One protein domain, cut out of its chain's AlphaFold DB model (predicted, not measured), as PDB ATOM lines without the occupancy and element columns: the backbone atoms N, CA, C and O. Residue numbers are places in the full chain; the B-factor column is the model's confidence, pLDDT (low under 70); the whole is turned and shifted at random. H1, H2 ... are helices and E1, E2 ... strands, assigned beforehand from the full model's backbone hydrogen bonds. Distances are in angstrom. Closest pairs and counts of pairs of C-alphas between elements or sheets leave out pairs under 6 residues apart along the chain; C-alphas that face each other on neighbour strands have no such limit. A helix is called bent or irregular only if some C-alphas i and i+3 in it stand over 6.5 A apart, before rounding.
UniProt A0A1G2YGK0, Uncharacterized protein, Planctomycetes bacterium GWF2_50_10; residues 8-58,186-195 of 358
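What this domain is: This is residues 8 to 58 and 186 to 195 of the 358 residues of an uncharacterized protein of Planctomycetes bacterium GWF2_50_10 (UniProt A0A1G2YGK0). A small two-stranded hairpin, E1 and E2, forms one end of an elongated model, with helix H2 running near it and on past it. Helix H1 makes the other end of the long axis and is apart from H2, while a separate tail, residues 186 to 195, runs back beside the hairpin and pairs briefly with the stretch before H2. The printed part has 61 residues, with two named helices and two named strands in the order H1, E1, E2, H2, and the class is mixed, helices and strands. The sheet, in the order E1 - E2, is antiparallel. The whole is only just compact, close to loose, with a radius of gyration of the C-alphas of 12.3 A, and it spans 38 by 21 by 19 A.

Where its parts are: H1 is residues 8 to 18, beginning at C-alpha 8 at (16.948, -29.460, 68.249), and measures 16.0 A from first to last C-alpha. It is irregular: C-alphas 12 and 15 are 7.1 A apart. E1 is residues 23 to 26, 10.1 A long, and begins at C-alpha 23 at (19.783, -18.210, 47.593). E2 is residues 29 to 32, 10.2 A long. H2, the longest helix, is residues 42 to 55, 19.7 A long, and ends at C-alpha 55 at (5.620, -26.421, 56.015). Residues 186 to 195 hold no named element.

How they stand to each other: E1 and E2 are a hairpin of antiparallel strands, with an angle of 171 degrees between their directions. C-alphas 23 and 32 face each other at 4.4 A. N 24 and O 31 are 2.9 A apart, within hydrogen-bond range, and so are N 29 and O 26, also 2.9 A apart. H2 is near E1, with 7 pairs of C-alphas within 10 A, and near E2, with 6 such pairs; these pairs are made by its residues 42 to 49. H1 is apart from both E2 and H2. Outside the named strands, residues 37 to 38 pair with residues 193 to 194, parallel. In H2 every O i to N i+4 pair is within hydrogen-bond range; in H1, 5 of 7 are.

The domain as a whole: The two C-alphas farthest apart in the domain are those of Leu 8 and Val 195, at 38.6 A. Residues 59 to 185 of the chain are not printed, and C-alphas 58 and 186 are 17.8 A apart across this cut. The links from H1 to E1 and from E1 to E2 are tight, and the link from E2 to H2 is short; no link is long. The mean pLDDT of the printed part is 91.1, and no printed residue is under 70.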
ATOM      1  N   LEU A   8      16.408 -29.176  69.581       86.88
ATOM      2  CA  LEU A   8      16.948 -29.460  68.249       86.88
ATOM      3  C   LEU A   8      16.114 -28.795  67.147       86.88
ATOM      4  O   LEU A   8      16.675 -28.198  66.229       86.88
ATOM      5  N   SER A   9      14.785 -28.850  67.253       87.12
ATOM      6  CA  SER A   9      13.904 -28.206  66.272       87.12
ATOM      7  C   SER A   9      13.993 -26.685  66.364       87.12
ATOM      8  O   SER A   9      14.079 -26.022  65.335       87.12
ATOM      9  N   MET A  10      14.087 -26.124  67.573       84.38
ATOM     10  CA  MET A  10      14.312 -24.685  67.760       84.38
ATOM     11  C   MET A  10      15.636 -24.220  67.134       84.38
ATOM     12  O   MET A  10      15.669 -23.197  66.448       84.38
ATOM     13  N   LYS A  11      16.720 -24.989  67.305       86.94
ATOM     14  CA  LYS A  11      18.017 -24.713  66.666       86.94
ATOM     15  C   LYS A  11      17.932 -24.817  65.144       86.94
ATOM     16  O   LYS A  11      18.419 -23.923  64.460       86.94
ATOM     17  N   ALA A  12      17.269 -25.849  64.621       85.94
ATOM     18  CA  ALA A  12      17.084 -26.035  63.181       85.94
ATOM     19  C   ALA A  12      16.266 -24.899  62.537       85.94
ATOM     20  O   ALA A  12      16.545 -24.490  61.413       85.94
ATOM     21  N   GLN A  13      15.288 -24.343  63.256       89.00
ATOM     22  CA  GLN A  13      14.460 -23.225  62.790       89.00
ATOM     23  C   GLN A  13      15.159 -21.861  62.859       89.00
ATOM     24  O   GLN A  13      14.694 -20.909  62.228       89.00
ATOM     25  N   ARG A  14      16.238 -21.728  63.642       87.56
ATOM     26  CA  ARG A  14      16.852 -20.435  63.983       87.56
ATOM     27  C   ARG A  14      17.185 -19.597  62.751       87.56
ATOM     28  O   ARG A  14      16.879 -18.405  62.756       87.56
ATOM     29  N   ALA A  15      17.793 -20.210  61.736       87.25
ATOM     30  CA  ALA A  15      18.179 -19.518  60.511       87.25
ATOM     31  C   ALA A  15      16.941 -18.982  59.776       87.25
ATOM     32  O   ALA A  15      16.848 -17.789  59.523       87.25
ATOM     33  N   LEU A  16      15.925 -19.820  59.547       90.12
ATOM     34  CA  LEU A  16      14.702 -19.401  58.847       90.12
ATOM     35  C   LEU A  16      13.894 -18.332  59.598       90.12
ATOM     36  O   LEU A  16      13.216 -17.530  58.961       90.12
ATOM     37  N   ARG A  17      13.967 -18.299  60.934       89.44
ATOM     38  CA  ARG A  17      13.322 -17.262  61.756       89.44
ATOM     39  C   ARG A  17      14.050 -15.919  61.670       89.44
ATOM     40  O   ARG A  17      13.428 -14.867  61.525       89.44
ATOM     41  N   ASN A  18      15.375 -15.940  61.784       89.38
ATOM     42  CA  ASN A  18      16.147 -14.733  62.085       89.38
ATOM     43  C   ASN A  18      16.956 -14.197  60.904       89.38
ATOM     44  O   ASN A  18      17.340 -13.027  60.928       89.38
ATOM     45  N   GLU A  19      17.164 -14.994  59.863       90.81
ATOM     46  CA  GLU A  19      18.067 -14.674  58.763       90.81
ATOM     47  C   GLU A  19      17.321 -14.567  57.429       90.81
ATOM     48  O   GLU A  19      16.225 -15.100  57.236       90.81
ATOM     49  N   GLN A  20      17.924 -13.825  56.506       90.50
ATOM     50  CA  GLN A  20      17.483 -13.755  55.120       90.50
ATOM     51  C   GLN A  20      17.991 -14.997  54.387       90.50
ATOM     52  O   GLN A  20      19.182 -15.298  54.443       90.50
ATOM     53  N   VAL A  21      17.124 -15.685  53.639       92.50
ATOM     54  CA  VAL A  21      17.586 -16.747  52.739       92.50
ATOM     55  C   VAL A  21      18.402 -16.109  51.613       92.50
ATOM     56  O   VAL A  21      17.902 -15.269  50.861       92.50
ATOM     57  N   THR A  22      19.672 -16.498  51.513       93.38
ATOM     58  CA  THR A  22      20.619 -15.924  50.546       93.38
ATOM     59  C   THR A  22      20.314 -16.358  49.121       93.38
ATOM     60  O   THR A  22      20.334 -15.536  48.207       93.38
ATOM     61  N   VAL A  23      20.015 -17.641  48.920       93.19
ATOM     62  CA  VAL A  23      19.783 -18.210  47.593       93.19
ATOM     63  C   VAL A  23      18.706 -19.288  47.640       93.19
ATOM     64  O   VAL A  23      18.655 -20.091  48.570       93.19
ATOM     65  N   VAL A  24      17.857 -19.310  46.616       93.94
ATOM     66  CA  VAL A  24      16.936 -20.410  46.314       93.94
ATOM     67  C   VAL A  24      17.314 -20.949  44.943       93.94
ATOM     68  O   VAL A  24      17.353 -20.187  43.977       93.94
ATOM     69  N   THR A  25      17.603 -22.245  44.853       92.25
ATOM     70  CA  THR A  25      18.030 -22.905  43.614       92.25
ATOM     71  C   THR A  25      17.026 -23.969  43.181       92.25
ATOM     72  O   THR A  25      16.387 -24.635  43.995       92.25
ATOM     73  N   HIS A  26      16.876 -24.119  41.871       93.00
ATOM     74  CA  HIS A  26      16.068 -25.137  41.214       93.00
ATOM     75  C   HIS A  26      16.722 -25.474  39.866       93.00
ATOM     76  O   HIS A  26      17.516 -24.693  39.349       93.00
ATOM     77  N   CYS A  27      16.381 -26.604  39.243       91.31
ATOM     78  CA  CYS A  27      16.959 -26.969  37.944       91.31
ATOM     79  C   CYS A  27      16.684 -25.930  36.838       91.31
ATOM     80  O   CYS A  27      17.458 -25.806  35.897       91.31
ATOM     81  N   SER A  28      15.619 -25.137  36.971       91.69
ATOM     82  CA  SER A  28      15.314 -24.031  36.053       91.69
ATOM     83  C   SER A  28      16.175 -22.779  36.258       91.69
ATOM     84  O   SER A  28      16.099 -21.885  35.428       91.69
ATOM     85  N   GLY A  29      16.904 -22.652  37.373       92.44
ATOM     86  CA  GLY A  29      17.686 -21.458  37.707       92.44
ATOM     87  C   GLY A  29      17.686 -21.126  39.201       92.44
ATOM     88  O   GLY A  29      17.329 -21.950  40.044       92.44
ATOM     89  N   TYR A  30      18.060 -19.895  39.544       93.75
ATOM     90  CA  TYR A  30      18.181 -19.452  40.933       93.75
ATOM     91  C   TYR A  30      17.566 -18.067  41.181       93.75
ATOM     92  O   TYR A  30      17.325 -17.292  40.254       93.75
ATOM     93  N   ALA A  31      17.322 -17.757  42.455       94.75
ATOM     94  CA  ALA A  31      17.051 -16.414  42.956       94.75
ATOM     95  C   ALA A  31      18.014 -16.114  44.110       94.75
ATOM     96  O   ALA A  31      18.086 -16.884  45.068       94.75
ATOM     97  N   HIS A  32      18.754 -15.008  44.024       94.44
ATOM     98  CA  HIS A  32      19.775 -14.628  45.004       94.44
ATOM     99  C   HIS A  32      19.432 -13.288  45.660       94.44
ATOM    100  O   HIS A  32      18.936 -12.394  44.983       94.44
ATOM    101  N   CYS A  33      19.699 -13.099  46.952       92.31
ATOM    102  CA  CYS A  33      19.325 -11.869  47.660       92.31
ATOM    103  C   CYS A  33      20.009 -10.610  47.091       92.31
ATOM    104  O   CYS A  33      19.352  -9.581  46.988       92.31
ATOM    105  N   ILE A  34      21.269 -10.722  46.652       92.38
ATOM    106  CA  ILE A  34      22.095  -9.603  46.151       92.38
ATOM    107  C   ILE A  34      21.738  -9.151  44.723       92.38
ATOM    108  O   ILE A  34      21.801  -7.960  44.445       92.38
ATOM    109  N   TYR A  35      21.396 -10.064  43.809       90.62
ATOM    110  CA  TYR A  35      21.241  -9.732  42.384       90.62
ATOM    111  C   TYR A  35      19.798  -9.377  42.038       90.62
ATOM    112  O   TYR A  35      18.888 -10.080  42.466       90.62
ATOM    113  N   ASP A  36      19.571  -8.335  41.240       92.12
ATOM    114  CA  ASP A  36      18.216  -7.902  40.854       92.12
ATOM    115  C   ASP A  36      17.489  -8.911  39.956       92.12
ATOM    116  O   ASP A  36      16.256  -8.993  39.961       92.12
ATOM    117  N   GLU A  37      18.257  -9.685  39.194       93.88
ATOM    118  CA  GLU A  37      17.750 -10.688  38.269       93.88
ATOM    119  C   GLU A  37      17.615 -12.061  38.941       93.88
ATOM    120  O   GLU A  37      18.403 -12.451  39.806       93.88
ATOM    121  N   ALA A  38      16.589 -12.802  38.532       94.62
ATOM    122  CA  ALA A  38      16.367 -14.189  38.916       94.62
ATOM    123  C   ALA A  38      16.145 -15.032  37.659       94.62
ATOM    124  O   ALA A  38      15.361 -14.657  36.790       94.62
ATOM    125  N   THR A  39      16.811 -16.178  37.567       94.19
ATOM    126  CA  THR A  39      16.695 -17.083  36.410       94.19
ATOM    127  C   THR A  39      15.719 -18.227  36.641       94.19
ATOM    128  O   THR A  39      15.274 -18.875  35.696       94.19
ATOM    129  N   ILE A  40      15.374 -18.485  37.905       93.94
ATOM    130  CA  ILE A  40      14.400 -19.507  38.281       93.94
ATOM    131  C   ILE A  40      13.027 -19.232  37.648       93.94
ATOM    132  O   ILE A  40      12.570 -18.093  37.601       93.94
ATOM    133  N   ASP A  41      12.337 -20.286  37.209       93.12
ATOM    134  CA  ASP A  41      10.964 -20.187  36.712       93.12
ATOM    135  C   ASP A  41      10.048 -19.581  37.803       93.12
ATOM    136  O   ASP A  41       9.960 -20.147  38.903       93.12
ATOM    137  N   PRO A  42       9.333 -18.468  37.525       93.69
ATOM    138  CA  PRO A  42       8.462 -17.806  38.497       93.69
ATOM    139  C   PRO A  42       7.379 -18.721  39.082       93.69
ATOM    140  O   PRO A  42       7.066 -18.640  40.272       93.69
ATOM    141  N   ALA A  43       6.808 -19.619  38.273       93.56
ATOM    142  CA  ALA A  43       5.776 -20.547  38.724       93.56
ATOM    143  C   ALA A  43       6.360 -21.599  39.675       93.56
ATOM    144  O   ALA A  43       5.734 -21.943  40.684       93.56
ATOM    145  N   ARG A  44       7.584 -22.071  39.400       93.38
ATOM    146  CA  ARG A  44       8.314 -22.989  40.290       93.38
ATOM    147  C   ARG A  44       8.717 -22.301  41.585       93.38
ATOM    148  O   ARG A  44       8.513 -22.878  42.650       93.38
ATOM    149  N   PHE A  45       9.202 -21.063  41.512       94.56
ATOM    150  CA  PHE A  45       9.534 -20.271  42.693       94.56
ATOM    151  C   PHE A  45       8.308 -20.060  43.591       94.56
ATOM    152  O   PHE A  45       8.357 -20.380  44.776       94.56
ATOM    153  N   LYS A  46       7.170 -19.638  43.020       93.62
ATOM    154  CA  LYS A  46       5.904 -19.478  43.757       93.62
ATOM    155  C   LYS A  46       5.428 -20.788  44.388       93.62
ATOM    156  O   LYS A  46       4.900 -20.788  45.499       93.62
ATOM    157  N   HIS A  47       5.610 -21.911  43.694       94.38
ATOM    158  CA  HIS A  47       5.281 -23.221  44.243       94.38
ATOM    159  C   HIS A  47       6.162 -23.578  45.449       94.38
ATOM    160  O   HIS A  47       5.635 -24.010  46.474       94.38
ATOM    161  N   ILE A  48       7.481 -23.374  45.352       93.69
ATOM    162  CA  ILE A  48       8.429 -23.610  46.452       93.69
ATOM    163  C   ILE A  48       8.102 -22.708  47.645       93.69
ATOM    164  O   ILE A  48       8.001 -23.213  48.761       93.69
ATOM    165  N   ASP A  49       7.875 -21.412  47.412       93.25
ATOM    166  CA  ASP A  49       7.485 -20.446  48.446       93.25
ATOM    167  C   ASP A  49       6.210 -20.900  49.172       93.25
ATOM    168  O   ASP A  49       6.208 -21.047  50.393       93.25
ATOM    169  N   GLY A  50       5.159 -21.257  48.427       93.06
ATOM    170  CA  GLY A  50       3.914 -21.759  49.013       93.06
ATOM    171  C   GLY A  50       4.097 -23.049  49.820       93.06
ATOM    172  O   GLY A  50       3.560 -23.175  50.922       93.06
ATOM    173  N   ARG A  51       4.882 -24.008  49.312       94.25
ATOM    174  CA  ARG A  51       5.175 -25.272  50.014       94.25
ATOM    175  C   ARG A  51       5.988 -25.041  51.284       94.25
ATOM    176  O   ARG A  51       5.682 -25.659  52.301       94.25
ATOM    177  N   LEU A  52       6.985 -24.160  51.238       92.25
ATOM    178  CA  LEU A  52       7.805 -23.827  52.396       92.25
ATOM    179  C   LEU A  52       6.975 -23.108  53.461       92.25
ATOM    180  O   LEU A  52       7.006 -23.517  54.614       92.25
ATOM    181  N   ARG A  53       6.169 -22.108  53.089       91.25
ATOM    182  CA  ARG A  53       5.270 -21.403  54.022       91.25
ATOM    183  C   ARG A  53       4.254 -22.334  54.675       91.25
ATOM    184  O   ARG A  53       3.999 -22.226  55.875       91.25
ATOM    185  N   ALA A  54       3.705 -23.270  53.900       90.69
ATOM    186  CA  ALA A  54       2.818 -24.302  54.424       90.69
ATOM    187  C   ALA A  54       3.547 -25.225  55.411       90.69
ATOM    188  O   ALA A  54       3.004 -25.536  56.463       90.69
ATOM    189  N   PHE A  55       4.787 -25.622  55.111       90.56
ATOM    190  CA  PHE A  55       5.620 -26.421  56.015       90.56
ATOM    191  C   PHE A  55       6.031 -25.652  57.285       90.56
ATOM    192  O   PHE A  55       6.124 -26.226  58.368       90.56
ATOM    193  N   CYS A  56       6.227 -24.341  57.163       91.25
ATOM    194  CA  CYS A  56       6.524 -23.406  58.243       91.25
ATOM    195  C   CYS A  56       5.273 -22.929  59.001       91.25
ATOM    196  O   CYS A  56       5.339 -21.946  59.735       91.25
ATOM    197  N   SER A  57       4.139 -23.616  58.851       90.94
ATOM    198  CA  SER A  57       2.910 -23.333  59.588       90.94
ATOM    199  C   SER A  57       2.309 -24.618  60.144       90.94
ATOM    200  O   SER A  57       2.212 -25.622  59.443       90.94
ATOM    201  N   ALA A  58       1.852 -24.573  61.389       90.00
ATOM    202  CA  ALA A  58       1.090 -25.640  62.019       90.00
ATOM    203  C   ALA A  58      -0.302 -25.155  62.425       90.00
ATOM    204  O   ALA A  58      -0.481 -24.012  62.845       90.00
ATOM    205  N   ARG A 186      11.966 -15.453  55.029       92.31
ATOM    206  CA  ARG A 186      12.394 -14.327  54.195       92.31
ATOM    207  C   ARG A 186      13.127 -14.827  52.953       92.31
ATOM    208  O   ARG A 186      14.343 -15.014  52.977       92.31
ATOM    209  N   LEU A 187      12.373 -15.081  51.883       92.62
ATOM    210  CA  LEU A 187      12.910 -15.594  50.618       92.62
ATOM    211  C   LEU A 187      13.344 -14.472  49.658       92.62
ATOM    212  O   LEU A 187      12.692 -13.430  49.595       92.62
ATOM    213  N   PRO A 188      14.413 -14.678  48.866       90.94
ATOM    214  CA  PRO A 188      14.773 -13.782  47.778       90.94
ATOM    215  C   PRO A 188      13.885 -14.077  46.566       90.94
ATOM    216  O   PRO A 188      13.798 -15.230  46.168       90.94
ATOM    217  N   GLY A 189      13.284 -13.072  45.923       76.44
ATOM    218  CA  GLY A 189      12.725 -13.277  44.577       76.44
ATOM    219  C   GLY A 189      11.345 -12.718  44.287       76.44
ATOM    220  O   GLY A 189      11.052 -12.552  43.113       76.44
ATOM    221  N   LEU A 190      10.530 -12.385  45.294       74.12
ATOM    222  CA  LEU A 190       9.141 -11.954  45.053       74.12
ATOM    223  C   LEU A 190       9.041 -10.731  44.120       74.12
ATOM    224  O   LEU A 190       8.165 -10.705  43.261       74.12
ATOM    225  N   ASP A 191       9.999  -9.805  44.221       86.38
ATOM    226  CA  ASP A 191      10.031  -8.552  43.452       86.38
ATOM    227  C   ASP A 191      11.204  -8.480  42.450       86.38
ATOM    228  O   ASP A 191      11.669  -7.395  42.096       86.38
ATOM    229  N   LYS A 192      11.746  -9.629  42.016       92.56
ATOM    230  CA  LYS A 192      12.908  -9.670  41.106       92.56
ATOM    231  C   LYS A 192      12.526  -9.610  39.631       92.56
ATOM    232  O   LYS A 192      11.414  -9.949  39.228       92.56
ATOM    233  N   LYS A 193      13.497  -9.224  38.798       94.25
ATOM    234  CA  LYS A 193      13.379  -9.294  37.337       94.25
ATOM    235  C   LYS A 193      13.663 -10.719  36.877       94.25
ATOM    236  O   LYS A 193      14.796 -11.185  36.945       94.25
ATOM    237  N   TYR A 194      12.631 -11.413  36.419       93.38
ATOM    238  CA  TYR A 194      12.774 -12.791  35.966       93.38
ATOM    239  C   TYR A 194      13.297 -12.854  34.529       93.38
ATOM    240  O   TYR A 194      12.635 -12.392  33.599       93.38
ATOM    241  N   VAL A 195      14.475 -13.451  34.359       93.00
ATOM    242  CA  VAL A 195      15.149 -13.636  33.070       93.00
ATOM    243  C   VAL A 195      15.117 -15.113  32.706       93.00
ATOM    244  O   VAL A 195      15.457 -15.978  33.505       93.00
TER     245      VAL A 195